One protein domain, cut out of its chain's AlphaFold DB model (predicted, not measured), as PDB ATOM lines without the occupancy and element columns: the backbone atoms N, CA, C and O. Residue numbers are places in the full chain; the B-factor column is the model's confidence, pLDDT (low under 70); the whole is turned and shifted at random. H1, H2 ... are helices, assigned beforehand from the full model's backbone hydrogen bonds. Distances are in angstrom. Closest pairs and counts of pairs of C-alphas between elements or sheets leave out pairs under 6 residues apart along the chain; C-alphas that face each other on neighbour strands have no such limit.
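What this domain is: This is residues 672 to 679 and 686 to 870 of the 1065 residues of an uncharacterized protein of Aneurinibacillus aneurinilyticus ATCC 12856 (UniProt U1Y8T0). One long helix, H8, runs between two groups of helices: H5 and H7 side by side on one side, with short H6 at their far turn, and H4 with H3, H2 and H1 on the other. H4, H5, H7 and H8 come together at one end, while residues 852 to 870 of H8 stick out as a free arm at the other. The printed part has 193 residues with eight named helices, H1 to H8 in that order, and no named strand; its class is all helix. It is loose and elongated, with a radius of gyration of the C-alphas of 20.9 A and spans of 77 by 40 by 33 A.

Where its parts are: Find C-alpha 823 at (205.876, 225.836, 208.435); from there H8, residues 823 to 870, runs 71.6 A to C-alpha 870 at (188.025, 280.596, 165.936). Before it come H7, residues 795 to 819, 36.2 A long, H6, residues 787 to 792, and H5, residues 756 to 785, 43.2 A long. Look further back for H4, residues 733 to 753, 31.8 A, H3, residues 711 to 726, 22.0 A, and H2, residues 686 to 708, 33.5 A. H1, residues 672 to 679, begins at C-alpha 672, (200.464, 238.971, 175.819).

How they stand to each other: H8 and H7 form a helical hairpin at a shallow tilt of 22 degrees; residues 823 to 830 of H8 touch residues 814 to 818 of H7, with C-alphas 826 and 817 closest at 5.3 A. H7 touches H5, opposite ways at 22 degrees, with C-alphas 806 and 769 closest at 5.7 A. H5 and H8 are near each other. H6 and H5 only just touch, and only at the corner, with 3 pairs of C-alphas within 8 A; those of Phe 790 and Gln 783 are closest at 5.3 A. Look next at H4, the hub, which touches three helices, H2, H3 and H8. Its residues 743 to 751 touch residues 824 to 832 of H8, opposite ways at a shallow tilt of 20 degrees, with C-alphas 750 and 825 closest at 5.5 A. H3 and H4 form a helical hairpin at a steep tilt of 42 degrees, C-alphas 714 and 742 closest at 6.3 A. Residues 702 to 707 of H2 touch residues 738 to 745 of H4, the same way at a shallow tilt of 33 degrees, only just short of steep; C-alphas 706 and 742 are closest at 6.5 A. H1 touches residues 688 to 695 of H2, C-alphas 678 and 688 closest at 6.1 A. H2 and H8 are apart. In H1, H2, H3, H5, H6 and H7 every O i to N i+4 pair is within hydrogen-bond range; H4 has 16 of 17 and H8 43 of 44.

The domain as a whole: The C-alphas of Gly 755 and Glu 870, the two farthest apart, are 76.9 A apart. Residues 680 to 685 are not printed, and C-alphas 679 and 686 are 14.4 A apart across this cut. Of the links that are printed whole, H3 to H4 is short and the others are tight. Mean pLDDT of the printed part is 76.2; look for values under 70 at, among others, residues 672 to 679, 686 to 697, 787 to 792 and 839 to 848.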
ATOM      1  N   SER A 672     200.053 237.563 175.679       56.75
ATOM      2  CA  SER A 672     200.464 238.971 175.819       56.75
ATOM      3  C   SER A 672     199.855 239.850 174.717       56.75
ATOM      4  O   SER A 672     199.190 240.853 174.995       56.75
ATOM      5  N   SER A 673     199.962 239.412 173.459       63.12
ATOM      6  CA  SER A 673     199.430 240.136 172.296       63.12
ATOM      7  C   SER A 673     197.905 240.308 172.342       63.12
ATOM      8  O   SER A 673     197.386 241.364 171.976       63.12
ATOM      9  N   LEU A 674     197.175 239.298 172.828       56.62
ATOM     10  CA  LEU A 674     195.716 239.346 172.977       56.62
ATOM     11  C   LEU A 674     195.257 240.291 174.097       56.62
ATOM     12  O   LEU A 674     194.272 241.005 173.899       56.62
ATOM     13  N   ARG A 675     195.962 240.354 175.238       57.62
ATOM     14  CA  ARG A 675     195.646 241.333 176.300       57.62
ATOM     15  C   ARG A 675     195.985 242.765 175.874       57.62
ATOM     16  O   ARG A 675     195.166 243.657 176.085       57.62
ATOM     17  N   ASN A 676     197.096 242.981 175.170       61.41
ATOM     18  CA  ASN A 676     197.436 244.301 174.617       61.41
ATOM     19  C   ASN A 676     196.402 244.774 173.574       61.41
ATOM     20  O   ASN A 676     196.008 245.941 173.565       61.41
ATOM     21  N   TYR A 677     195.878 243.859 172.748       59.75
ATOM     22  CA  TYR A 677     194.784 244.143 171.807       59.75
ATOM     23  C   TYR A 677     193.469 244.558 172.502       59.75
ATOM     24  O   TYR A 677     192.695 245.351 171.956       59.75
ATOM     25  N   LEU A 678     193.218 244.046 173.711       53.59
ATOM     26  CA  LEU A 678     192.059 244.399 174.538       53.59
ATOM     27  C   LEU A 678     192.214 245.763 175.231       53.59
ATOM     28  O   LEU A 678     191.221 246.482 175.350       53.59
ATOM     29  N   GLY A 679     193.436 246.135 175.631       45.34
ATOM     30  CA  GLY A 679     193.745 247.420 176.272       45.34
ATOM     31  C   GLY A 679     193.760 248.626 175.320       45.34
ATOM     32  O   GLY A 679     193.358 249.719 175.705       45.34
ATOM     33  N   LEU A 686     182.218 243.244 169.835       42.34
ATOM     34  CA  LEU A 686     182.302 241.821 169.477       42.34
ATOM     35  C   LEU A 686     183.746 241.273 169.459       42.34
ATOM     36  O   LEU A 686     183.965 240.130 169.851       42.34
ATOM     37  N   ASN A 687     184.738 242.080 169.060       49.59
ATOM     38  CA  ASN A 687     186.148 241.665 169.043       49.59
ATOM     39  C   ASN A 687     186.729 241.578 170.459       49.59
ATOM     40  O   ASN A 687     187.542 240.693 170.719       49.59
ATOM     41  N   ARG A 688     186.269 242.429 171.390       53.81
ATOM     42  CA  ARG A 688     186.636 242.309 172.812       53.81
ATOM     43  C   ARG A 688     186.065 241.046 173.447       53.81
ATOM     44  O   ARG A 688     186.761 240.382 174.203       53.81
ATOM     45  N   HIS A 689     184.831 240.672 173.104       50.19
ATOM     46  CA  HIS A 689     184.227 239.450 173.632       50.19
ATOM     47  C   HIS A 689     184.968 238.187 173.161       50.19
ATOM     48  O   HIS A 689     185.270 237.327 173.980       50.19
ATOM     49  N   LEU A 690     185.349 238.115 171.878       48.47
ATOM     50  CA  LEU A 690     186.106 236.983 171.322       48.47
ATOM     51  C   LEU A 690     187.547 236.905 171.842       48.47
ATOM     52  O   LEU A 690     188.037 235.812 172.117       48.47
ATOM     53  N   ALA A 691     188.220 238.048 172.005       58.12
ATOM     54  CA  ALA A 691     189.536 238.082 172.635       58.12
ATOM     55  C   ALA A 691     189.453 237.665 174.116       58.12
ATOM     56  O   ALA A 691     190.296 236.891 174.558       58.12
ATOM     57  N   ASN A 692     188.395 238.053 174.841       59.44
ATOM     58  CA  ASN A 692     188.136 237.581 176.206       59.44
ATOM     59  C   ASN A 692     187.844 236.070 176.266       59.44
ATOM     60  O   ASN A 692     188.356 235.396 177.154       59.44
ATOM     61  N   GLU A 693     187.070 235.503 175.333       60.44
ATOM     62  CA  GLU A 693     186.799 234.055 175.298       60.44
ATOM     63  C   GLU A 693     188.049 233.228 174.956       60.44
ATOM     64  O   GLU A 693     188.284 232.181 175.563       60.44
ATOM     65  N   ALA A 694     188.874 233.701 174.013       62.03
ATOM     66  CA  ALA A 694     190.152 233.073 173.678       62.03
ATOM     67  C   ALA A 694     191.121 233.113 174.866       62.03
ATOM     68  O   ALA A 694     191.756 232.103 175.173       62.03
ATOM     69  N   LEU A 695     191.174 234.249 175.567       62.47
ATOM     70  CA  LEU A 695     191.955 234.415 176.787       62.47
ATOM     71  C   LEU A 695     191.483 233.441 177.875       62.47
ATOM     72  O   LEU A 695     192.277 232.634 178.339       62.47
ATOM     73  N   GLN A 696     190.177 233.372 178.156       67.75
ATOM     74  CA  GLN A 696     189.603 232.435 179.136       67.75
ATOM     75  C   GLN A 696     189.831 230.952 178.796       67.75
ATOM     76  O   GLN A 696     189.845 230.100 179.688       67.75
ATOM     77  N   ALA A 697     189.927 230.592 177.515       65.88
ATOM     78  CA  ALA A 697     190.213 229.222 177.096       65.88
ATOM     79  C   ALA A 697     191.699 228.868 177.271       65.88
ATOM     80  O   ALA A 697     192.009 227.753 177.693       65.88
ATOM     81  N   MET A 698     192.596 229.809 176.966       70.00
ATOM     82  CA  MET A 698     194.027 229.662 177.236       70.00
ATOM     83  C   MET A 698     194.297 229.646 178.741       70.00
ATOM     84  O   MET A 698     195.083 228.823 179.197       70.00
ATOM     85  N   ASP A 699     193.623 230.493 179.519       72.75
ATOM     86  CA  ASP A 699     193.701 230.524 180.985       72.75
ATOM     87  C   ASP A 699     193.277 229.171 181.567       72.75
ATOM     88  O   ASP A 699     194.055 228.544 182.273       72.75
ATOM     89  N   ARG A 700     192.128 228.616 181.152       72.75
ATOM     90  CA  ARG A 700     191.670 227.286 181.607       72.75
ATOM     91  C   ARG A 700     192.632 226.139 181.298       72.75
ATOM     92  O   ARG A 700     192.755 225.224 182.102       72.75
ATOM     93  N   ARG A 701     193.287 226.144 180.133       75.94
ATOM     94  CA  ARG A 701     194.277 225.103 179.802       75.94
ATOM     95  C   ARG A 701     195.489 225.183 180.712       75.94
ATOM     96  O   ARG A 701     195.904 224.157 181.233       75.94
ATOM     97  N   ARG A 702     195.993 226.394 180.933       81.50
ATOM     98  CA  ARG A 702     197.133 226.626 181.813       81.50
ATOM     99  C   ARG A 702     196.815 226.296 183.266       81.50
ATOM    100  O   ARG A 702     197.636 225.657 183.904       81.50
ATOM    101  N   MET A 703     195.612 226.618 183.750       75.44
ATOM    102  CA  MET A 703     195.164 226.180 185.078       75.44
ATOM    103  C   MET A 703     195.224 224.653 185.210       75.44
ATOM    104  O   MET A 703     195.791 224.143 186.167       75.44
ATOM    105  N   ASN A 704     194.717 223.911 184.220       77.38
ATOM    106  CA  ASN A 704     194.766 222.444 184.245       77.38
ATOM    107  C   ASN A 704     196.204 221.893 184.173       77.38
ATOM    108  O   ASN A 704     196.477 220.821 184.706       77.38
ATOM    109  N   GLU A 705     197.119 222.589 183.490       79.69
ATOM    110  CA  GLU A 705     198.543 222.234 183.478       79.69
ATOM    111  C   GLU A 705     199.178 222.462 184.849       79.69
ATOM    112  O   GLU A 705     199.847 221.564 185.349       79.69
ATOM    113  N   ILE A 706     198.916 223.610 185.481       80.50
ATOM    114  CA  ILE A 706     199.403 223.937 186.828       80.50
ATOM    115  C   ILE A 706     198.845 222.941 187.860       80.50
ATOM    116  O   ILE A 706     199.589 222.440 188.698       80.50
ATOM    117  N   GLU A 707     197.569 222.554 187.762       78.75
ATOM    118  CA  GLU A 707     196.975 221.510 188.614       78.75
ATOM    119  C   GLU A 707     197.661 220.145 188.463       78.75
ATOM    120  O   GLU A 707     197.706 219.369 189.421       78.75
ATOM    121  N   ALA A 708     198.190 219.844 187.272       79.12
ATOM    122  CA  ALA A 708     198.867 218.589 186.968       79.12
ATOM    123  C   ALA A 708     200.364 218.590 187.335       79.12
ATOM    124  O   ALA A 708     200.956 217.512 187.390       79.12
ATOM    125  N   MET A 709     200.969 219.756 187.598       87.94
ATOM    126  CA  MET A 709     202.385 219.877 187.966       87.94
ATOM    127  C   MET A 709     202.672 219.256 189.336       87.94
ATOM    128  O   MET A 709     201.854 219.340 190.260       87.94
ATOM    129  N   GLY A 710     203.854 218.660 189.497       87.81
ATOM    130  CA  GLY A 710     204.368 218.234 190.808       87.81
ATOM    131  C   GLY A 710     204.744 219.424 191.708       87.81
ATOM    132  O   GLY A 710     204.921 220.534 191.220       87.81
ATOM    133  N   MET A 711     204.895 219.220 193.026       85.62
ATOM    134  CA  MET A 711     205.283 220.312 193.949       85.62
ATOM    135  C   MET A 711     206.638 220.947 193.600       85.62
ATOM    136  O   MET A 711     206.792 222.155 193.748       85.62
ATOM    137  N   ASP A 712     207.603 220.171 193.102       83.69
ATOM    138  CA  ASP A 712     208.908 220.706 192.688       83.69
ATOM    139  C   ASP A 712     208.813 221.511 191.380       83.69
ATOM    140  O   ASP A 712     209.506 222.509 191.209       83.69
ATOM    141  N   GLU A 713     207.918 221.117 190.471       84.19
ATOM    142  CA  GLU A 713     207.643 221.858 189.235       84.19
ATOM    143  C   GLU A 713     206.929 223.182 189.526       84.19
ATOM    144  O   GLU A 713     207.325 224.207 188.975       84.19
ATOM    145  N   LEU A 714     205.950 223.181 190.442       85.38
ATOM    146  CA  LEU A 714     205.273 224.395 190.912       85.38
ATOM    147  C   LEU A 714     206.257 225.380 191.546       85.38
ATOM    148  O   LEU A 714     206.264 226.550 191.169       85.38
ATOM    149  N   ARG A 715     207.148 224.900 192.422       86.62
ATOM    150  CA  ARG A 715     208.167 225.737 193.074       86.62
ATOM    151  C   ARG A 715     209.157 226.332 192.080       86.62
ATOM    152  O   ARG A 715     209.529 227.495 192.213       86.62
ATOM    153  N   ASN A 716     209.572 225.556 191.079       86.75
ATOM    154  CA  ASN A 716     210.474 226.030 190.030       86.75
ATOM    155  C   ASN A 716     209.803 227.077 189.126       86.75
ATOM    156  O   ASN A 716     210.421 228.088 188.798       86.75
ATOM    157  N   GLU A 717     208.541 226.862 188.744       84.75
ATOM    158  CA  GLU A 717     207.750 227.844 187.990       84.75
ATOM    159  C   GLU A 717     207.517 229.123 188.810       84.75
ATOM    160  O   GLU A 717     207.741 230.220 188.302       84.75
ATOM    161  N   ARG A 718     207.168 229.004 190.097       89.44
ATOM    162  CA  ARG A 718     207.002 230.143 191.011       89.44
ATOM    163  C   ARG A 718     208.289 230.952 191.161       89.44
ATOM    164  O   ARG A 718     208.259 232.167 190.988       89.44
ATOM    165  N   GLY A 719     209.418 230.282 191.402       86.00
ATOM    166  CA  GLY A 719     210.724 230.930 191.540       86.00
ATOM    167  C   GLY A 719     211.135 231.718 190.293       86.00
ATOM    168  O   GLY A 719     211.766 232.765 190.408       86.00
ATOM    169  N   ALA A 720     210.722 231.276 189.099       84.25
ATOM    170  CA  ALA A 720     210.952 232.018 187.861       84.25
ATOM    171  C   ALA A 720     210.133 233.321 187.783       84.25
ATOM    172  O   ALA A 720     210.629 234.323 187.270       84.25
ATOM    173  N   TYR A 721     208.900 233.338 188.298       84.38
ATOM    174  CA  TYR A 721     208.087 234.557 188.379       84.38
ATOM    175  C   TYR A 721     208.568 235.506 189.486       84.38
ATOM    176  O   TYR A 721     208.618 236.716 189.272       84.38
ATOM    177  N   GLU A 722     208.966 234.965 190.639       80.69
ATOM    178  CA  GLU A 722     209.509 235.730 191.770       80.69
ATOM    179  C   GLU A 722     210.846 236.398 191.412       80.69
ATOM    180  O   GLU A 722     211.049 237.568 191.733       80.69
ATOM    181  N   ALA A 723     211.720 235.715 190.663       80.19
ATOM    182  CA  ALA A 723     212.958 236.307 190.153       80.19
ATOM    183  C   ALA A 723     212.681 237.541 189.273       80.19
ATOM    184  O   ALA A 723     213.285 238.592 189.482       80.19
ATOM    185  N   ARG A 724     211.699 237.457 188.365       81.44
ATOM    186  CA  ARG A 724     211.301 238.583 187.498       81.44
ATOM    187  C   ARG A 724     210.716 239.756 188.290       81.44
ATOM    188  O   ARG A 724     211.056 240.903 188.017       81.44
ATOM    189  N   LEU A 725     209.895 239.482 189.309       74.50
ATOM    190  CA  LEU A 725     209.390 240.512 190.233       74.50
ATOM    191  C   LEU A 725     210.529 241.217 190.981       74.50
ATOM    192  O   LEU A 725     210.528 242.442 191.077       74.50
ATOM    193  N   SER A 726     211.513 240.456 191.470       72.88
ATOM    194  CA  SER A 726     212.661 241.006 192.205       72.88
ATOM    195  C   SER A 726     213.597 241.858 191.336       72.88
ATOM    196  O   SER A 726     214.275 242.746 191.845       72.88
ATOM    197  N   GLU A 727     213.588 241.644 190.017       79.06
ATOM    198  CA  GLU A 727     214.310 242.454 189.028       79.06
ATOM    199  C   GLU A 727     213.541 243.730 188.612       79.06
ATOM    200  O   GLU A 727     213.926 244.403 187.656       79.06
ATOM    201  N   ASN A 728     212.466 244.093 189.333       69.00
ATOM    202  CA  ASN A 728     211.528 245.173 188.996       69.00
ATOM    203  C   ASN A 728     210.860 245.010 187.616       69.00
ATOM    204  O   ASN A 728     210.375 245.983 187.031       69.00
ATOM    205  N   GLU A 729     210.798 243.789 187.077       75.50
ATOM    206  CA  GLU A 729     210.072 243.538 185.839       75.50
ATOM    207  C   GLU A 729     208.564 243.530 186.130       75.50
ATOM    208  O   GLU A 729     208.061 242.770 186.963       75.50
ATOM    209  N   VAL A 730     207.810 244.383 185.431       73.62
ATOM    210  CA  VAL A 730     206.348 244.391 185.530       73.62
ATOM    211  C   VAL A 730     205.825 243.089 184.935       73.62
ATOM    212  O   VAL A 730     205.784 242.923 183.712       73.62
ATOM    213  N   LEU A 731     205.388 242.167 185.797       75.75
ATOM    214  CA  LEU A 731     204.757 240.934 185.341       75.75
ATOM    215  C   LEU A 731     203.549 241.255 184.468       75.75
ATOM    216  O   LEU A 731     202.685 242.058 184.842       75.75
ATOM    217  N   SER A 732     203.458 240.576 183.324       78.12
ATOM    218  CA  SER A 732     202.281 240.691 182.474       78.12
ATOM    219  C   SER A 732     201.035 240.242 183.251       78.12
ATOM    220  O   SER A 732     201.124 239.372 184.119       78.12
ATOM    221  N   PRO A 733     199.836 240.759 182.938       71.81
ATOM    222  CA  PRO A 733     198.624 240.334 183.632       71.81
ATOM    223  C   PRO A 733     198.388 238.809 183.586       71.81
ATOM    224  O   PRO A 733     197.735 238.264 184.474       71.81
ATOM    225  N   ALA A 734     198.883 238.123 182.547       70.69
ATOM    226  CA  ALA A 734     198.807 236.667 182.428       70.69
ATOM    227  C   ALA A 734     199.790 235.971 183.378       70.69
ATOM    228  O   ALA A 734     199.389 235.058 184.087       70.69
ATOM    229  N   ASP A 735     201.024 236.467 183.454       81.50
ATOM    230  CA  ASP A 735     202.039 235.967 184.385       81.50
ATOM    231  C   ASP A 735     201.606 236.156 185.846       81.50
ATOM    232  O   ASP A 735     201.787 235.258 186.659       81.50
ATOM    233  N   ARG A 736     200.937 237.273 186.165       77.19
ATOM    234  CA  ARG A 736     200.322 237.500 187.486       77.19
ATOM    235  C   ARG A 736     199.230 236.472 187.798       77.19
ATOM    236  O   ARG A 736     199.176 235.956 188.905       77.19
ATOM    237  N   THR A 737     198.382 236.155 186.814       77.62
ATOM    238  CA  THR A 737     197.305 235.158 186.978       77.62
ATOM    239  C   THR A 737     197.881 233.755 187.194       77.62
ATOM    240  O   THR A 737     197.399 233.015 188.049       77.62
ATOM    241  N   ASP A 738     198.919 233.397 186.432       82.56
ATOM    242  CA  ASP A 738     199.610 232.114 186.562       82.56
ATOM    243  C   ASP A 738     200.309 232.018 187.937       82.56
ATOM    244  O   ASP A 738     200.146 231.009 188.622       82.56
ATOM    245  N   LEU A 739     200.995 233.077 188.393       85.44
ATOM    246  CA  LEU A 739     201.631 233.137 189.717       85.44
ATOM    247  C   LEU A 739     200.618 232.989 190.865       85.44
ATOM    248  O   LEU A 739     200.829 232.161 191.753       85.44
ATOM    249  N   GLU A 740     199.503 233.729 190.834       80.88
ATOM    250  CA  GLU A 740     198.434 233.618 191.841       80.88
ATOM    251  C   GLU A 740     197.855 232.194 191.893       80.88
ATOM    252  O   GLU A 740     197.572 231.664 192.970       80.88
ATOM    253  N   TYR A 741     197.699 231.542 190.736       83.44
ATOM    254  CA  TYR A 741     197.172 230.180 190.676       83.44
ATOM    255  C   TYR A 741     198.164 229.124 191.161       83.44
ATOM    256  O   TYR A 741     197.768 228.179 191.849       83.44
ATOM    257  N   ILE A 742     199.450 229.289 190.840       83.75
ATOM    258  CA  ILE A 742     200.532 228.450 191.360       83.75
ATOM    259  C   ILE A 742     200.564 228.557 192.888       83.75
ATOM    260  O   ILE A 742     200.474 227.534 193.563       83.75
ATOM    261  N   GLN A 743     200.576 229.776 193.435       83.88
ATOM    262  CA  GLN A 743     200.583 230.015 194.883       83.88
ATOM    263  C   GLN A 743     199.342 229.428 195.571       83.88
ATOM    264  O   GLN A 743     199.464 228.776 196.606       83.88
ATOM    265  N   HIS A 744     198.152 229.567 194.975       83.00
ATOM    266  CA  HIS A 744     196.929 228.950 195.497       83.00
ATOM    267  C   HIS A 744     196.979 227.412 195.465       83.00
ATOM    268  O   HIS A 744     196.520 226.749 196.396       83.00
ATOM    269  N   THR A 745     197.532 226.823 194.405       83.31
ATOM    270  CA  THR A 745     197.651 225.361 194.270       83.31
ATOM    271  C   THR A 745     198.661 224.798 195.270       83.31
ATOM    272  O   THR A 745     198.396 223.778 195.908       83.31
ATOM    273  N   GLU A 746     199.790 225.481 195.460       83.88
ATOM    274  CA  GLU A 746     200.766 225.144 196.496       83.88
ATOM    275  C   GLU A 746     200.173 225.271 197.899       83.88
ATOM    276  O   GLU A 746     200.365 224.376 198.720       83.88
ATOM    277  N   TRP A 747     199.409 226.336 198.154       81.69
ATOM    278  CA  TRP A 747     198.680 226.538 199.402       81.69
ATOM    279  C   TRP A 747     197.717 225.382 199.681       81.69
ATOM    280  O   TRP A 747     197.837 224.724 200.711       81.69
ATOM    281  N   GLN A 748     196.829 225.045 198.739       84.69
ATOM    282  CA  GLN A 748     195.872 223.943 198.908       84.69
ATOM    283  C   GLN A 748     196.559 222.612 199.220       84.69
ATOM    284  O   GLN A 748     196.095 221.885 200.099       84.69
ATOM    285  N   ARG A 749     197.679 222.316 198.550       84.31
ATOM    286  CA  ARG A 749     198.469 221.100 198.789       84.31
ATOM    287  C   ARG A 749     199.223 221.142 200.117       84.31
ATOM    288  O   ARG A 749     199.336 220.118 200.783       84.31
ATOM    289  N   ALA A 750     199.700 222.308 200.550       79.44
ATOM    290  CA  ALA A 750     200.330 222.465 201.859       79.44
ATOM    291  C   ALA A 750     199.330 222.233 203.010       79.44
ATOM    292  O   ALA A 750     199.707 221.691 204.050       79.44
ATOM    293  N   LEU A 751     198.049 222.560 202.799       80.25
ATOM    294  CA  LEU A 751     196.963 222.318 203.755       80.25
ATOM    295  C   LEU A 751     196.476 220.860 203.811       80.25
ATOM    296  O   LEU A 751     195.735 220.513 204.730       80.25
ATOM    297  N   GLU A 752     196.861 219.991 202.869       83.62
ATOM    298  CA  GLU A 752     196.441 218.576 202.872       83.62
ATOM    299  C   GLU A 752     196.974 217.795 204.081       83.62
ATOM    300  O   GLU A 752     196.394 216.775 204.449       83.62
ATOM    301  N   ASN A 753     198.024 218.303 204.734       76.31
ATOM    302  CA  ASN A 753     198.627 217.695 205.920       76.31
ATOM    303  C   ASN A 753     198.011 218.166 207.253       76.31
ATOM    304  O   ASN A 753     198.409 217.661 208.301       76.31
ATOM    305  N   LEU A 754     197.066 219.114 207.236       82.69
ATOM    306  CA  LEU A 754     196.407 219.627 208.442       82.69
ATOM    307  C   LEU A 754     195.196 218.784 208.856       82.69
ATOM    308  O   LEU A 754     194.502 218.199 208.017       82.69
ATOM    309  N   GLY A 755     194.883 218.781 210.155       85.19
ATOM    310  CA  GLY A 755     193.622 218.237 210.650       85.19
ATOM    311  C   GLY A 755     192.421 218.992 210.067       85.19
ATOM    312  O   GLY A 755     192.506 220.175 209.747       85.19
ATOM    313  N   GLN A 756     191.263 218.334 209.930       81.56
ATOM    314  CA  GLN A 756     190.074 218.949 209.308       81.56
ATOM    315  C   GLN A 756     189.625 220.252 209.992       81.56
ATOM    316  O   GLN A 756     189.190 221.177 209.306       81.56
ATOM    317  N   ASN A 757     189.759 220.342 211.318       80.25
ATOM    318  CA  ASN A 757     189.393 221.539 212.077       80.25
ATOM    319  C   ASN A 757     190.364 222.699 211.809       80.25
ATOM    320  O   ASN A 757     189.923 223.807 211.520       80.25
ATOM    321  N   GLU A 758     191.671 222.426 211.817       82.31
ATOM    322  CA  GLU A 758     192.721 223.407 211.507       82.31
ATOM    323  C   GLU A 758     192.583 223.892 210.063       82.31
ATOM    324  O   GLU A 758     192.570 225.090 209.806       82.31
ATOM    325  N   ARG A 759     192.353 222.973 209.119       83.38
ATOM    326  CA  ARG A 759     192.112 223.304 207.710       83.38
ATOM    327  C   ARG A 759     190.883 224.194 207.524       83.38
ATOM    328  O   ARG A 759     190.917 225.103 206.701       83.38
ATOM    329  N   SER A 760     189.802 223.955 208.271       82.06
ATOM    330  CA  SER A 760     188.603 224.799 208.212       82.06
ATOM    331  C   SER A 760     188.867 226.208 208.745       82.06
ATOM    332  O   SER A 760     188.378 227.173 208.162       82.06
ATOM    333  N   GLN A 761     189.632 226.331 209.831       83.75
ATOM    334  CA  GLN A 761     189.964 227.623 210.434       83.75
ATOM    335  C   GLN A 761     190.934 228.420 209.550       83.75
ATOM    336  O   GLN A 761     190.692 229.594 209.279       83.75
ATOM    337  N   VAL A 762     191.959 227.756 209.005       85.56
ATOM    338  CA  VAL A 762     192.906 228.328 208.038       85.56
ATOM    339  C   VAL A 762     192.196 228.796 206.764       85.56
ATOM    340  O   VAL A 762     192.431 229.912 206.314       85.56
ATOM    341  N   ASN A 763     191.295 227.984 206.199       82.56
ATOM    342  CA  ASN A 763     190.537 228.378 205.008       82.56
ATOM    343  C   ASN A 763     189.617 229.571 205.286       82.56
ATOM    344  O   ASN A 763     189.558 230.482 204.470       82.56
ATOM    345  N   SER A 764     188.941 229.596 206.442       85.69
ATOM    346  CA  SER A 764     188.074 230.718 206.814       85.69
ATOM    347  C   SER A 764     188.857 232.025 206.908       85.69
ATOM    348  O   SER A 764     188.431 233.025 206.344       85.69
ATOM    349  N   LEU A 765     190.002 232.020 207.597       81.75
ATOM    350  CA  LEU A 765     190.831 233.215 207.749       81.75
ATOM    351  C   LEU A 765     191.431 233.661 206.407       81.75
ATOM    352  O   LEU A 765     191.382 234.848 206.100       81.75
ATOM    353  N   TYR A 766     191.910 232.722 205.584       84.00
ATOM    354  CA  TYR A 766     192.441 233.007 204.245       84.00
ATOM    355  C   TYR A 766     191.378 233.611 203.308       84.00
ATOM    356  O   TYR A 766     191.645 234.597 202.615       84.00
ATOM    357  N   ASP A 767     190.155 233.070 203.318       81.69
ATOM    358  CA  ASP A 767     189.038 233.587 202.519       81.69
ATOM    359  C   ASP A 767     188.594 234.981 203.000       81.69
ATOM    360  O   ASP A 767     188.309 235.858 202.176       81.69
ATOM    361  N   THR A 768     188.591 235.223 204.317       83.56
ATOM    362  CA  THR A 768     188.326 236.548 204.897       83.56
ATOM    363  C   THR A 768     189.369 237.574 204.451       83.56
ATOM    364  O   THR A 768     188.985 238.638 203.963       83.56
ATOM    365  N   GLY A 769     190.665 237.252 204.528       83.06
ATOM    366  CA  GLY A 769     191.737 238.136 204.062       83.06
ATOM    367  C   GLY A 769     191.601 238.486 202.580       83.06
ATOM    368  O   GLY A 769     191.655 239.657 202.202       83.06
ATOM    369  N   ARG A 770     191.300 237.491 201.734       82.38
ATOM    370  CA  ARG A 770     191.075 237.705 200.297       82.38
ATOM    371  C   ARG A 770     189.860 238.592 200.013       82.38
ATOM    372  O   ARG A 770     189.901 239.410 199.093       82.38
ATOM    373  N   SER A 771     188.782 238.432 200.780       80.44
ATOM    374  CA  SER A 771     187.585 239.270 200.656       80.44
ATOM    375  C   SER A 771     187.879 240.724 201.023       80.44
ATOM    376  O   SER A 771     187.457 241.626 200.300       80.44
ATOM    377  N   LEU A 772     188.621 240.955 202.110       78.75
ATOM    378  CA  LEU A 772     189.002 242.299 202.550       78.75
ATOM    379  C   LEU A 772     189.926 242.985 201.534       78.75
ATOM    380  O   LEU A 772     189.720 244.150 201.204       78.75
ATOM    381  N   GLU A 773     190.896 242.259 200.970       80.06
ATOM    382  CA  GLU A 773     191.765 242.779 199.908       80.06
ATOM    383  C   GLU A 773     190.995 243.141 198.631       80.06
ATOM    384  O   GLU A 773     191.300 244.145 197.984       80.06
ATOM    385  N   ALA A 774     189.992 242.337 198.259       75.94
ATOM    386  CA  ALA A 774     189.146 242.618 197.105       75.94
ATOM    387  C   ALA A 774     188.281 243.870 197.323       75.94
ATOM    388  O   ALA A 774     188.165 244.693 196.411       75.94
ATOM    389  N   GLU A 775     187.716 244.039 198.523       78.25
ATOM    390  CA  GLU A 775     186.933 245.228 198.875       78.25
ATOM    391  C   GLU A 775     187.825 246.482 198.886       78.25
ATOM    392  O   GLU A 775     187.459 247.501 198.300       78.25
ATOM    393  N   LEU A 776     189.038 246.389 199.442       81.00
ATOM    394  CA  LEU A 776     190.018 247.476 199.434       81.00
ATOM    395  C   LEU A 776     190.390 247.904 198.003       81.00
ATOM    396  O   LEU A 776     190.375 249.095 197.693       81.00
ATOM    397  N   ALA A 777     190.650 246.947 197.106       73.38
ATOM    398  CA  ALA A 777     190.957 247.234 195.704       73.38
ATOM    399  C   ALA A 777     189.783 247.903 194.961       73.38
ATOM    400  O   ALA A 777     189.992 248.779 194.115       73.38
ATOM    401  N   GLU A 778     188.539 247.523 195.272       74.75
ATOM    402  CA  GLU A 778     187.347 248.179 194.726       74.75
ATOM    403  C   GLU A 778     187.203 249.614 195.253       74.75
ATOM    404  O   GLU A 778     186.927 250.532 194.475       74.75
ATOM    405  N   PHE A 779     187.470 249.837 196.542       73.19
ATOM    406  CA  PHE A 779     187.477 251.174 197.136       73.19
ATOM    407  C   PHE A 779     188.554 252.079 196.526       73.19
ATOM    408  O   PHE A 779     188.252 253.226 196.183       73.19
ATOM    409  N   SER A 780     189.768 251.572 196.298       72.69
ATOM    410  CA  SER A 780     190.828 252.315 195.606       72.69
ATOM    411  C   SER A 780     190.434 252.673 194.167       72.69
ATOM    412  O   SER A 780     190.696 253.785 193.712       72.69
ATOM    413  N   ARG A 781     189.721 251.796 193.443       71.31
ATOM    414  CA  ARG A 781     189.177 252.145 192.115       71.31
ATOM    415  C   ARG A 781     188.128 253.252 192.188       71.31
ATOM    416  O   ARG A 781     188.193 254.194 191.402       71.31
ATOM    417  N   GLN A 782     187.207 253.191 193.150       71.44
ATOM    418  CA  GLN A 782     186.192 254.236 193.341       71.44
ATOM    419  C   GLN A 782     186.818 255.597 193.687       71.44
ATOM    420  O   GLN A 782     186.319 256.631 193.235       71.44
ATOM    421  N   GLN A 783     187.932 255.602 194.428       77.38
ATOM    422  CA  GLN A 783     188.726 256.803 194.701       77.38
ATOM    423  C   GLN A 783     189.241 257.464 193.417       77.38
ATOM    424  O   GLN A 783     189.215 258.690 193.311       77.38
ATOM    425  N   HIS A 784     189.673 256.668 192.437       61.22
ATOM    426  CA  HIS A 784     190.178 257.168 191.157       61.22
ATOM    427  C   HIS A 784     189.062 257.577 190.184       61.22
ATOM    428  O   HIS A 784     189.205 258.572 189.475       61.22
ATOM    429  N   GLU A 785     187.947 256.844 190.152       65.50
ATOM    430  CA  GLU A 785     186.840 257.108 189.222       65.50
ATOM    431  C   GLU A 785     185.983 258.313 189.630       65.50
ATOM    432  O   GLU A 785     185.478 259.043 188.772       65.50
ATOM    433  N   SER A 786     185.801 258.545 190.933       73.25
ATOM    434  CA  SER A 786     185.020 259.682 191.422       73.25
ATOM    435  C   SER A 786     185.566 260.236 192.742       73.25
ATOM    436  O   SER A 786     184.965 260.031 193.803       73.25
ATOM    437  N   PRO A 787     186.671 261.006 192.686       60.91
ATOM    438  CA  PRO A 787     187.341 261.534 193.877       60.91
ATOM    439  C   PRO A 787     186.399 262.322 194.801       60.91
ATOM    440  O   PRO A 787     186.469 262.198 196.022       60.91
ATOM    441  N   ALA A 788     185.457 263.074 194.218       59.81
ATOM    442  CA  ALA A 788     184.475 263.869 194.955       59.81
ATOM    443  C   ALA A 788     183.446 263.010 195.717       59.81
ATOM    444  O   ALA A 788     183.154 263.283 196.879       59.81
ATOM    445  N   LEU A 789     182.922 261.946 195.094       58.66
ATOM    446  CA  LEU A 789     181.984 261.011 195.734       58.66
ATOM    447  C   LEU A 789     182.679 260.142 196.787       58.66
ATOM    448  O   LEU A 789     182.078 259.823 197.813       58.66
ATOM    449  N   PHE A 790     183.938 259.776 196.545       68.50
ATOM    450  CA  PHE A 790     184.759 259.021 197.485       68.50
ATOM    451  C   PHE A 790     185.061 259.833 198.754       68.50
ATOM    452  O   PHE A 790     184.862 259.339 199.867       68.50
ATOM    453  N   ALA A 791     185.458 261.101 198.599       63.25
ATOM    454  CA  ALA A 791     185.676 262.012 199.722       63.25
ATOM    455  C   ALA A 791     184.383 262.254 200.523       63.25
ATOM    456  O   ALA A 791     184.395 262.182 201.750       63.25
ATOM    457  N   GLN A 792     183.245 262.436 199.840       66.19
ATOM    458  CA  GLN A 792     181.944 262.678 200.478       66.19
ATOM    459  C   GLN A 792     181.429 261.486 201.309       66.19
ATOM    460  O   GLN A 792     180.602 261.667 202.201       66.19
ATOM    461  N   ARG A 793     181.907 260.265 201.037       70.88
ATOM    462  CA  ARG A 793     181.501 259.030 201.735       70.88
ATOM    463  C   ARG A 793     182.451 258.600 202.855       70.88
ATOM    464  O   ARG A 793     182.319 257.484 203.351       70.88
ATOM    465  N   GLY A 794     183.419 259.436 203.233       73.88
ATOM    466  CA  GLY A 794     184.424 259.061 204.232       73.88
ATOM    467  C   GLY A 794     185.363 257.948 203.750       73.88
ATOM    468  O   GLY A 794     185.910 257.211 204.568       73.88
ATOM    469  N   GLY A 795     185.560 257.816 202.430       74.56
ATOM    470  CA  GLY A 795     186.320 256.719 201.821       74.56
ATOM    471  C   GLY A 795     187.739 256.552 202.377       74.56
ATOM    472  O   GLY A 795     188.220 255.429 202.461       74.56
ATOM    473  N   ARG A 796     188.372 257.639 202.846       69.50
ATOM    474  CA  ARG A 796     189.705 257.610 203.478       69.50
ATOM    475  C   ARG A 796     189.730 256.781 204.769       69.50
ATOM    476  O   ARG A 796     190.557 255.888 204.888       69.50
ATOM    477  N   SER A 797     188.796 257.024 205.692       70.69
ATOM    478  CA  SER A 797     188.713 256.288 206.966       70.69
ATOM    479  C   SER A 797     188.425 254.802 206.736       70.69
ATOM    480  O   SER A 797     189.012 253.942 207.388       70.69
ATOM    481  N   ARG A 798     187.587 254.491 205.740       73.25
ATOM    482  CA  ARG A 798     187.232 253.111 205.390       73.25
ATOM    483  C   ARG A 798     188.392 252.331 204.759       73.25
ATOM    484  O   ARG A 798     188.541 251.154 205.059       73.25
ATOM    485  N   VAL A 799     189.227 252.981 203.944       76.69
ATOM    486  CA  VAL A 799     190.461 252.384 203.394       76.69
ATOM    487  C   VAL A 799     191.434 252.020 204.517       76.69
ATOM    488  O   VAL A 799     191.889 250.884 204.570       76.69
ATOM    489  N   THR A 800     191.674 252.926 205.469       77.12
ATOM    490  CA  THR A 800     192.559 252.653 206.615       77.12
ATOM    491  C   THR A 800     192.025 251.529 207.510       77.12
ATOM    492  O   THR A 800     192.781 250.643 207.898       77.12
ATOM    493  N   GLN A 801     190.715 251.495 207.782       76.81
ATOM    494  CA  GLN A 801     190.088 250.397 208.535       76.81
ATOM    495  C   GLN A 801     190.266 249.037 207.845       76.81
ATOM    496  O   GLN A 801     190.524 248.034 208.506       76.81
ATOM    497  N   MET A 802     190.157 248.996 206.514       77.81
ATOM    498  CA  MET A 802     190.383 247.777 205.733       77.81
ATOM    499  C   MET A 802     191.843 247.336 205.744       77.81
ATOM    500  O   MET A 802     192.108 246.145 205.872       77.81
ATOM    501  N   GLU A 803     192.792 248.266 205.630       80.25
ATOM    502  CA  GLU A 803     194.226 247.959 205.706       80.25
ATOM    503  C   GLU A 803     194.603 247.361 207.067       80.25
ATOM    504  O   GLU A 803     195.299 246.344 207.114       80.25
ATOM    505  N   ASN A 804     194.064 247.915 208.156       81.50
ATOM    506  CA  ASN A 804     194.254 247.380 209.503       81.50
ATOM    507  C   ASN A 804     193.641 245.978 209.657       81.50
ATOM    508  O   ASN A 804     194.316 245.070 210.143       81.50
ATOM    509  N   ALA A 805     192.413 245.766 209.172       78.75
ATOM    510  CA  ALA A 805     191.749 244.461 209.217       78.75
ATOM    511  C   ALA A 805     192.487 243.385 208.392       78.75
ATOM    512  O   ALA A 805     192.546 242.221 208.789       78.75
ATOM    513  N   ILE A 806     193.086 243.762 207.254       81.56
ATOM    514  CA  ILE A 806     193.926 242.862 206.446       81.56
ATOM    515  C   ILE A 806     195.208 242.503 207.204       81.56
ATOM    516  O   ILE A 806     195.597 241.336 207.219       81.56
ATOM    517  N   ALA A 807     195.862 243.476 207.843       80.81
ATOM    518  CA  ALA A 807     197.081 243.235 208.611       80.81
ATOM    519  C   ALA A 807     196.834 242.312 209.819       80.81
ATOM    520  O   ALA A 807     197.617 241.388 210.056       80.81
ATOM    521  N   GLU A 808     195.729 242.515 210.539       83.69
ATOM    522  CA  GLU A 808     195.309 241.669 211.662       83.69
ATOM    523  C   GLU A 808     195.019 240.231 211.204       83.69
ATOM    524  O   GLU A 808     195.602 239.282 211.730       83.69
ATOM    525  N   ASN A 809     194.224 240.067 210.139       87.69
ATOM    526  CA  ASN A 809     193.910 238.758 209.566       87.69
ATOM    527  C   ASN A 809     195.165 238.009 209.069       87.69
ATOM    528  O   ASN A 809     195.295 236.803 209.288       87.69
ATOM    529  N   ARG A 810     196.123 238.719 208.446       87.44
ATOM    530  CA  ARG A 810     197.414 238.147 208.019       87.44
ATOM    531  C   ARG A 810     198.234 237.655 209.218       87.44
ATOM    532  O   ARG A 810     198.790 236.558 209.158       87.44
ATOM    533  N   SER A 811     198.293 238.432 210.301       83.56
ATOM    534  CA  SER A 811     199.014 238.057 211.525       83.56
ATOM    535  C   SER A 811     198.393 236.828 212.201       83.56
ATOM    536  O   SER A 811     199.110 235.881 212.539       83.56
ATOM    537  N   GLU A 812     197.062 236.795 212.314       84.50
ATOM    538  CA  GLU A 812     196.325 235.669 212.890       84.50
ATOM    539  C   GLU A 812     196.559 234.384 212.082       84.50
ATOM    540  O   GLU A 812     196.942 233.356 212.648       84.50
ATOM    541  N   LEU A 813     196.446 234.449 210.750       83.69
ATOM    542  CA  LEU A 813     196.684 233.298 209.880       83.69
ATOM    543  C   LEU A 813     198.125 232.783 209.991       83.69
ATOM    544  O   LEU A 813     198.345 231.574 210.089       83.69
ATOM    545  N   GLN A 814     199.114 233.680 210.014       86.12
ATOM    546  CA  GLN A 814     200.518 233.299 210.148       86.12
ATOM    547  C   GLN A 814     200.788 232.608 211.492       86.12
ATOM    548  O   GLN A 814     201.456 231.571 211.522       86.12
ATOM    549  N   SER A 815     200.233 233.135 212.588       83.31
ATOM    550  CA  SER A 815     200.361 232.526 213.916       83.31
ATOM    551  C   SER A 815     199.767 231.113 213.958       83.31
ATOM    552  O   SER A 815     200.383 230.191 214.497       83.31
ATOM    553  N   LEU A 816     198.623 230.917 213.298       80.75
ATOM    554  CA  LEU A 816     197.894 229.656 213.286       80.75
ATOM    555  C   LEU A 816     198.613 228.579 212.462       80.75
ATOM    556  O   LEU A 816     198.702 227.433 212.896       80.75
ATOM    557  N   LEU A 817     199.204 228.953 211.322       82.75
ATOM    558  CA  LEU A 817     200.009 228.051 210.488       82.75
ATOM    559  C   LEU A 817     201.319 227.623 211.164       82.75
ATOM    560  O   LEU A 817     201.768 226.487 210.990       82.75
ATOM    561  N   ILE A 818     201.946 228.528 211.924       83.81
ATOM    562  CA  ILE A 818     203.146 228.214 212.712       83.81
ATOM    563  C   ILE A 818     202.774 227.262 213.856       83.81
ATOM    564  O   ILE A 818     203.447 226.248 214.048       83.81
ATOM    565  N   ALA A 819     201.676 227.541 214.567       76.75
ATOM    566  CA  ALA A 819     201.189 226.711 215.667       76.75
ATOM    567  C   ALA A 819     200.787 225.294 215.218       76.75
ATOM    568  O   ALA A 819     201.014 224.332 215.949       76.75
ATOM    569  N   SER A 820     200.255 225.142 214.001       76.56
ATOM    570  CA  SER A 820     199.829 223.852 213.442       76.56
ATOM    571  C   SER A 820     200.966 223.028 212.815       76.56
ATOM    572  O   SER A 820     200.711 222.040 212.128       76.56
ATOM    573  N   GLY A 821     202.231 223.446 212.966       77.38
ATOM    574  CA  GLY A 821     203.384 222.767 212.363       77.38
ATOM    575  C   GLY A 821     203.443 222.857 210.831       77.38
ATOM    576  O   GLY A 821     204.267 222.190 210.202       77.38
ATOM    577  N   ALA A 822     202.613 223.702 210.210       82.94
ATOM    578  CA  ALA A 822     202.555 223.904 208.766       82.94
ATOM    579  C   ALA A 822     203.546 224.987 208.309       82.94
ATOM    580  O   ALA A 822     203.206 225.882 207.537       82.94
ATOM    581  N   GLY A 823     204.803 224.884 208.757       76.75
ATOM    582  CA  GLY A 823     205.876 225.836 208.435       76.75
ATOM    583  C   GLY A 823     206.012 226.167 206.936       76.75
ATOM    584  O   GLY A 823     206.115 227.344 206.598       76.75
ATOM    585  N   PRO A 824     205.928 225.188 206.010       77.06
ATOM    586  CA  PRO A 824     205.925 225.475 204.576       77.06
ATOM    587  C   PRO A 824     204.726 226.316 204.111       77.06
ATOM    588  O   PRO A 824     204.889 227.145 203.225       77.06
ATOM    589  N   ALA A 825     203.540 226.132 204.702       75.62
ATOM    590  CA  ALA A 825     202.354 226.924 204.378       75.62
ATOM    591  C   ALA A 825     202.470 228.357 204.924       75.62
ATOM    592  O   ALA A 825     202.113 229.299 204.223       75.62
ATOM    593  N   ALA A 826     203.024 228.526 206.131       79.19
ATOM    594  CA  ALA A 826     203.309 229.842 206.711       79.19
ATOM    595  C   ALA A 826     204.281 230.654 205.839       79.19
ATOM    596  O   ALA A 826     204.062 231.841 205.607       79.19
ATOM    597  N   GLU A 827     205.321 230.006 205.308       80.00
ATOM    598  CA  GLU A 827     206.296 230.659 204.433       80.00
ATOM    599  C   GLU A 827     205.711 230.999 203.054       80.00
ATOM    600  O   GLU A 827     205.932 232.101 202.556       80.00
ATOM    601  N   ILE A 828     204.903 230.106 202.464       77.50
ATOM    602  CA  ILE A 828     204.165 230.396 201.219       77.50
ATOM    603  C   ILE A 828     203.230 231.597 201.418       77.50
ATOM    604  O   ILE A 828     203.158 232.472 200.558       77.50
ATOM    605  N   PHE A 829     202.540 231.668 202.560       80.75
ATOM    606  CA  PHE A 829     201.642 232.777 202.874       80.75
ATOM    607  C   PHE A 829     202.387 234.105 203.063       80.75
ATOM    608  O   PHE A 829     201.984 235.116 202.490       80.75
ATOM    609  N   ARG A 830     203.506 234.101 203.801       84.19
ATOM    610  CA  ARG A 830     204.357 235.286 203.988       84.19
ATOM    611  C   ARG A 830     204.865 235.831 202.649       84.19
ATOM    612  O   ARG A 830     204.730 237.020 202.379       84.19
ATOM    613  N   GLN A 831     205.375 234.949 201.788       78.38
ATOM    614  CA  GLN A 831     205.853 235.312 200.448       78.38
ATOM    615  C   GLN A 831     204.720 235.832 199.550       78.38
ATOM    616  O   GLN A 831     204.922 236.753 198.759       78.38
ATOM    617  N   HIS A 832     203.508 235.281 199.673       76.56
ATOM    618  CA  HIS A 832     202.339 235.779 198.948       76.56
ATOM    619  C   HIS A 832     201.957 237.206 199.375       76.56
ATOM    620  O   HIS A 832     201.693 238.045 198.513       76.56
ATOM    621  N   ALA A 833     201.981 237.498 200.681       74.69
ATOM    622  CA  ALA A 833     201.696 238.830 201.211       74.69
ATOM    623  C   ALA A 833     202.719 239.876 200.722       74.69
ATOM    624  O   ALA A 833     202.321 240.925 200.221       74.69
ATOM    625  N   GLU A 834     204.016 239.555 200.771       78.06
ATOM    626  CA  GLU A 834     205.092 240.443 200.294       78.06
ATOM    627  C   GLU A 834     204.976 240.741 198.790       78.06
ATOM    628  O   GLU A 834     205.041 241.897 198.369       78.06
ATOM    629  N   ASN A 835     204.722 239.715 197.970       74.88
ATOM    630  CA  ASN A 835     204.535 239.885 196.526       74.88
ATOM    631  C   ASN A 835     203.309 240.750 196.188       74.88
ATOM    632  O   ASN A 835     203.327 241.501 195.208       74.88
ATOM    633  N   ARG A 836     202.237 240.664 196.986       73.12
ATOM    634  CA  ARG A 836     201.024 241.468 196.787       73.12
ATOM    635  C   ARG A 836     201.232 242.939 197.099       73.12
ATOM    636  O   ARG A 836     200.704 243.777 196.368       73.12
ATOM    637  N   ASP A 837     202.003 243.245 198.133       73.62
ATOM    638  CA  ASP A 837     202.299 244.625 198.505       73.62
ATOM    639  C   ASP A 837     203.176 245.290 197.420       73.62
ATOM    640  O   ASP A 837     202.839 246.371 196.940       73.62
ATOM    641  N   ILE A 838     204.184 244.576 196.891       72.00
ATOM    642  CA  ILE A 838     204.994 245.026 195.736       72.00
ATOM    643  C   ILE A 838     204.119 245.279 194.497       72.00
ATOM    644  O   ILE A 838     204.285 246.275 193.788       72.00
ATOM    645  N   GLN A 839     203.166 244.385 194.214       67.50
ATOM    646  CA  GLN A 839     202.277 244.532 193.062       67.50
ATOM    647  C   GLN A 839     201.355 245.754 193.197       67.50
ATOM    648  O   GLN A 839     201.094 246.435 192.200       67.50
ATOM    649  N   ARG A 840     200.874 246.046 194.411       66.75
ATOM    650  CA  ARG A 840     200.022 247.209 194.690       66.75
ATOM    651  C   ARG A 840     200.759 248.515 194.397       66.75
ATOM    652  O   ARG A 840     200.196 249.382 193.730       66.75
ATOM    653  N   ASP A 841     202.014 248.628 194.818       69.19
ATOM    654  CA  ASP A 841     202.824 249.827 194.579       69.19
ATOM    655  C   ASP A 841     203.044 250.077 193.075       69.19
ATOM    656  O   ASP A 841     202.886 251.205 192.597       69.19
ATOM    657  N   GLN A 842     203.281 249.016 192.292       68.75
ATOM    658  CA  GLN A 842     203.390 249.112 190.828       68.75
ATOM    659  C   GLN A 842     202.079 249.554 190.153       68.75
ATOM    660  O   GLN A 842     202.101 250.300 189.172       68.75
ATOM    661  N   GLU A 843     200.927 249.087 190.644       62.19
ATOM    662  CA  GLU A 843     199.613 249.454 190.095       62.19
ATOM    663  C   GLU A 843     199.277 250.929 190.358       62.19
ATOM    664  O   GLU A 843     198.746 251.609 189.474       62.19
ATOM    665  N   VAL A 844     199.648 251.454 191.531       61.78
ATOM    666  CA  VAL A 844     199.497 252.879 191.862       61.78
ATOM    667  C   VAL A 844     200.372 253.748 190.956       61.78
ATOM    668  O   VAL A 844     199.900 254.766 190.441       61.78
ATOM    669  N   GLU A 845     201.620 253.347 190.705       67.06
ATOM    670  CA  GLU A 845     202.527 254.086 189.821       67.06
ATOM    671  C   GLU A 845     202.024 254.107 188.363       67.06
ATOM    672  O   GLU A 845     202.010 255.160 187.717       67.06
ATOM    673  N   GLN A 846     201.520 252.977 187.853       66.38
ATOM    674  CA  GLN A 846     200.932 252.897 186.508       66.38
ATOM    675  C   GLN A 846     199.685 253.775 186.359       66.38
ATOM    676  O   GLN A 846     199.567 254.513 185.376       66.38
ATOM    677  N   ALA A 847     198.785 253.763 187.346       58.75
ATOM    678  CA  ALA A 847     197.584 254.595 187.326       58.75
ATOM    679  C   ALA A 847     197.924 256.097 187.269       58.75
ATOM    680  O   ALA A 847     197.279 256.861 186.544       58.75
ATOM    681  N   GLN A 848     198.976 256.529 187.973       66.62
ATOM    682  CA  GLN A 848     199.455 257.916 187.919       66.62
ATOM    683  C   GLN A 848     199.995 258.294 186.529       66.62
ATOM    684  O   GLN A 848     199.725 259.396 186.037       66.62
ATOM    685  N   GLN A 849     200.715 257.386 185.865       70.50
ATOM    686  CA  GLN A 849     201.243 257.612 184.516       70.50
ATOM    687  C   GLN A 849     200.128 257.691 183.459       70.50
ATOM    688  O   GLN A 849     200.140 258.596 182.615       70.50
ATOM    689  N   GLU A 850     199.132 256.802 183.523       66.12
ATOM    690  CA  GLU A 850     197.982 256.800 182.606       66.12
ATOM    691  C   GLU A 850     197.142 258.076 182.732       66.12
ATOM    692  O   GLU A 850     196.766 258.687 181.723       66.12
ATOM    693  N   PHE A 851     196.921 258.541 183.964       66.19
ATOM    694  CA  PHE A 851     196.191 259.778 184.230       66.19
ATOM    695  C   PHE A 851     196.903 260.998 183.622       66.19
ATOM    696  O   PHE A 851     196.281 261.833 182.958       66.19
ATOM    697  N   GLY A 852     198.233 261.055 183.751       75.19
ATOM    698  CA  GLY A 852     199.060 262.105 183.151       75.19
ATOM    699  C   GLY A 852     199.080 262.093 181.617       75.19
ATOM    700  O   GLY A 852     199.275 263.144 180.999       75.19
ATOM    701  N   MET A 853     198.875 260.938 180.973       75.31
ATOM    702  CA  MET A 853     198.739 260.850 179.513       75.31
ATOM    703  C   MET A 853     197.346 261.265 179.033       75.31
ATOM    704  O   MET A 853     197.232 261.978 178.031       75.31
ATOM    705  N   ARG A 854     196.288 260.871 179.753       76.62
ATOM    706  CA  ARG A 854     194.906 261.231 179.409       76.62
ATOM    707  C   ARG A 854     194.669 262.738 179.483       76.62
ATOM    708  O   ARG A 854     194.018 263.290 178.599       76.62
ATOM    709  N   GLU A 855     195.249 263.411 180.478       83.81
ATOM    710  CA  GLU A 855     195.190 264.874 180.587       83.81
ATOM    711  C   GLU A 855     195.797 265.561 179.354       83.81
ATOM    712  O   GLU A 855     195.177 266.454 178.775       83.81
ATOM    713  N   ARG A 856     196.985 265.124 178.909       82.75
ATOM    714  CA  ARG A 856     197.650 265.692 177.722       82.75
ATOM    715  C   ARG A 856     196.799 265.524 176.465       82.75
ATOM    716  O   ARG A 856     196.607 266.484 175.730       82.75
ATOM    717  N   GLN A 857     196.220 264.339 176.265       81.56
ATOM    718  CA  GLN A 857     195.342 264.070 175.122       81.56
ATOM    719  C   GLN A 857     194.101 264.971 175.105       81.56
ATOM    720  O   GLN A 857     193.724 265.468 174.045       81.56
ATOM    721  N   LEU A 858     193.476 265.199 176.264       83.19
ATOM    722  CA  LEU A 858     192.301 266.065 176.370       83.19
ATOM    723  C   LEU A 858     192.649 267.542 176.142       83.19
ATOM    724  O   LEU A 858     191.868 268.247 175.504       83.19
ATOM    725  N   ARG A 859     193.824 268.003 176.595       86.75
ATOM    726  CA  ARG A 859     194.320 269.361 176.300       86.75
ATOM    727  C   ARG A 859     194.585 269.552 174.801       86.75
ATOM    728  O   ARG A 859     194.146 270.553 174.239       86.75
ATOM    729  N   ASP A 860     195.198 268.572 174.137       86.19
ATOM    730  CA  ASP A 860     195.433 268.607 172.685       86.19
ATOM    731  C   ASP A 860     194.121 268.565 171.875       86.19
ATOM    732  O   ASP A 860     193.998 269.198 170.822       86.19
ATOM    733  N   GLU A 861     193.125 267.799 172.337       86.81
ATOM    734  CA  GLU A 861     191.795 267.740 171.720       86.81
ATOM    735  C   GLU A 861     191.049 269.073 171.892       86.81
ATOM    736  O   GLU A 861     190.456 269.572 170.932       86.81
ATOM    737  N   TRP A 862     191.143 269.690 173.073       91.50
ATOM    738  CA  TRP A 862     190.566 271.004 173.356       91.50
ATOM    739  C   TRP A 862     191.149 272.095 172.449       91.50
ATOM    740  O   TRP A 862     190.398 272.835 171.815       91.50
ATOM    741  N   GLU A 863     192.472 272.138 172.291       89.88
ATOM    742  CA  GLU A 863     193.148 273.133 171.450       89.88
ATOM    743  C   GLU A 863     192.768 273.007 169.958       89.88
ATOM    744  O   GLU A 863     192.655 274.001 169.235       89.88
ATOM    745  N   LYS A 864     192.518 271.784 169.470       85.88
ATOM    746  CA  LYS A 864     192.008 271.559 168.103       85.88
ATOM    747  C   LYS A 864     190.580 272.068 167.933       85.88
ATOM    748  O   LYS A 864     190.265 272.655 166.901       85.88
ATOM    749  N   ILE A 865     189.726 271.839 168.928       87.00
ATOM    750  CA  ILE A 865     188.336 272.309 168.928       87.00
ATOM    751  C   ILE A 865     188.289 273.842 168.960       87.00
ATOM    752  O   ILE A 865     187.507 274.448 168.227       87.00
ATOM    753  N   GLU A 866     189.154 274.469 169.758       88.12
ATOM    754  CA  GLU A 866     189.241 275.925 169.885       88.12
ATOM    755  C   GLU A 866     189.679 276.578 168.562       88.12
ATOM    756  O   GLU A 866     189.027 277.511 168.097       88.12
ATOM    757  N   ARG A 867     190.656 275.987 167.854       88.50
ATOM    758  CA  ARG A 867     191.065 276.439 166.509       88.50
ATOM    759  C   ARG A 867     189.939 276.397 165.471       88.50
ATOM    760  O   ARG A 867     189.843 277.291 164.635       88.50
ATOM    761  N   VAL A 868     189.082 275.373 165.501       81.94
ATOM    762  CA  VAL A 868     187.927 275.276 164.583       81.94
ATOM    763  C   VAL A 868     186.860 276.315 164.938       81.94
ATOM    764  O   VAL A 868     186.253 276.905 164.046       81.94
ATOM    765  N   ARG A 869     186.656 276.577 166.233       89.31
ATOM    766  CA  ARG A 869     185.728 277.606 166.717       89.31
ATOM    767  C   ARG A 869     186.169 279.020 166.331       89.31
ATOM    768  O   ARG A 869     185.316 279.844 166.020       89.31
ATOM    769  N   GLU A 870     187.471 279.296 166.337       90.81
ATOM    770  CA  GLU A 870     188.025 280.596 165.936       90.81
ATOM    771  C   GLU A 870     187.906 280.864 164.427       90.81
ATOM    772  O   GLU A 870     187.757 282.016 164.024       90.81
TER     773      GLU A 870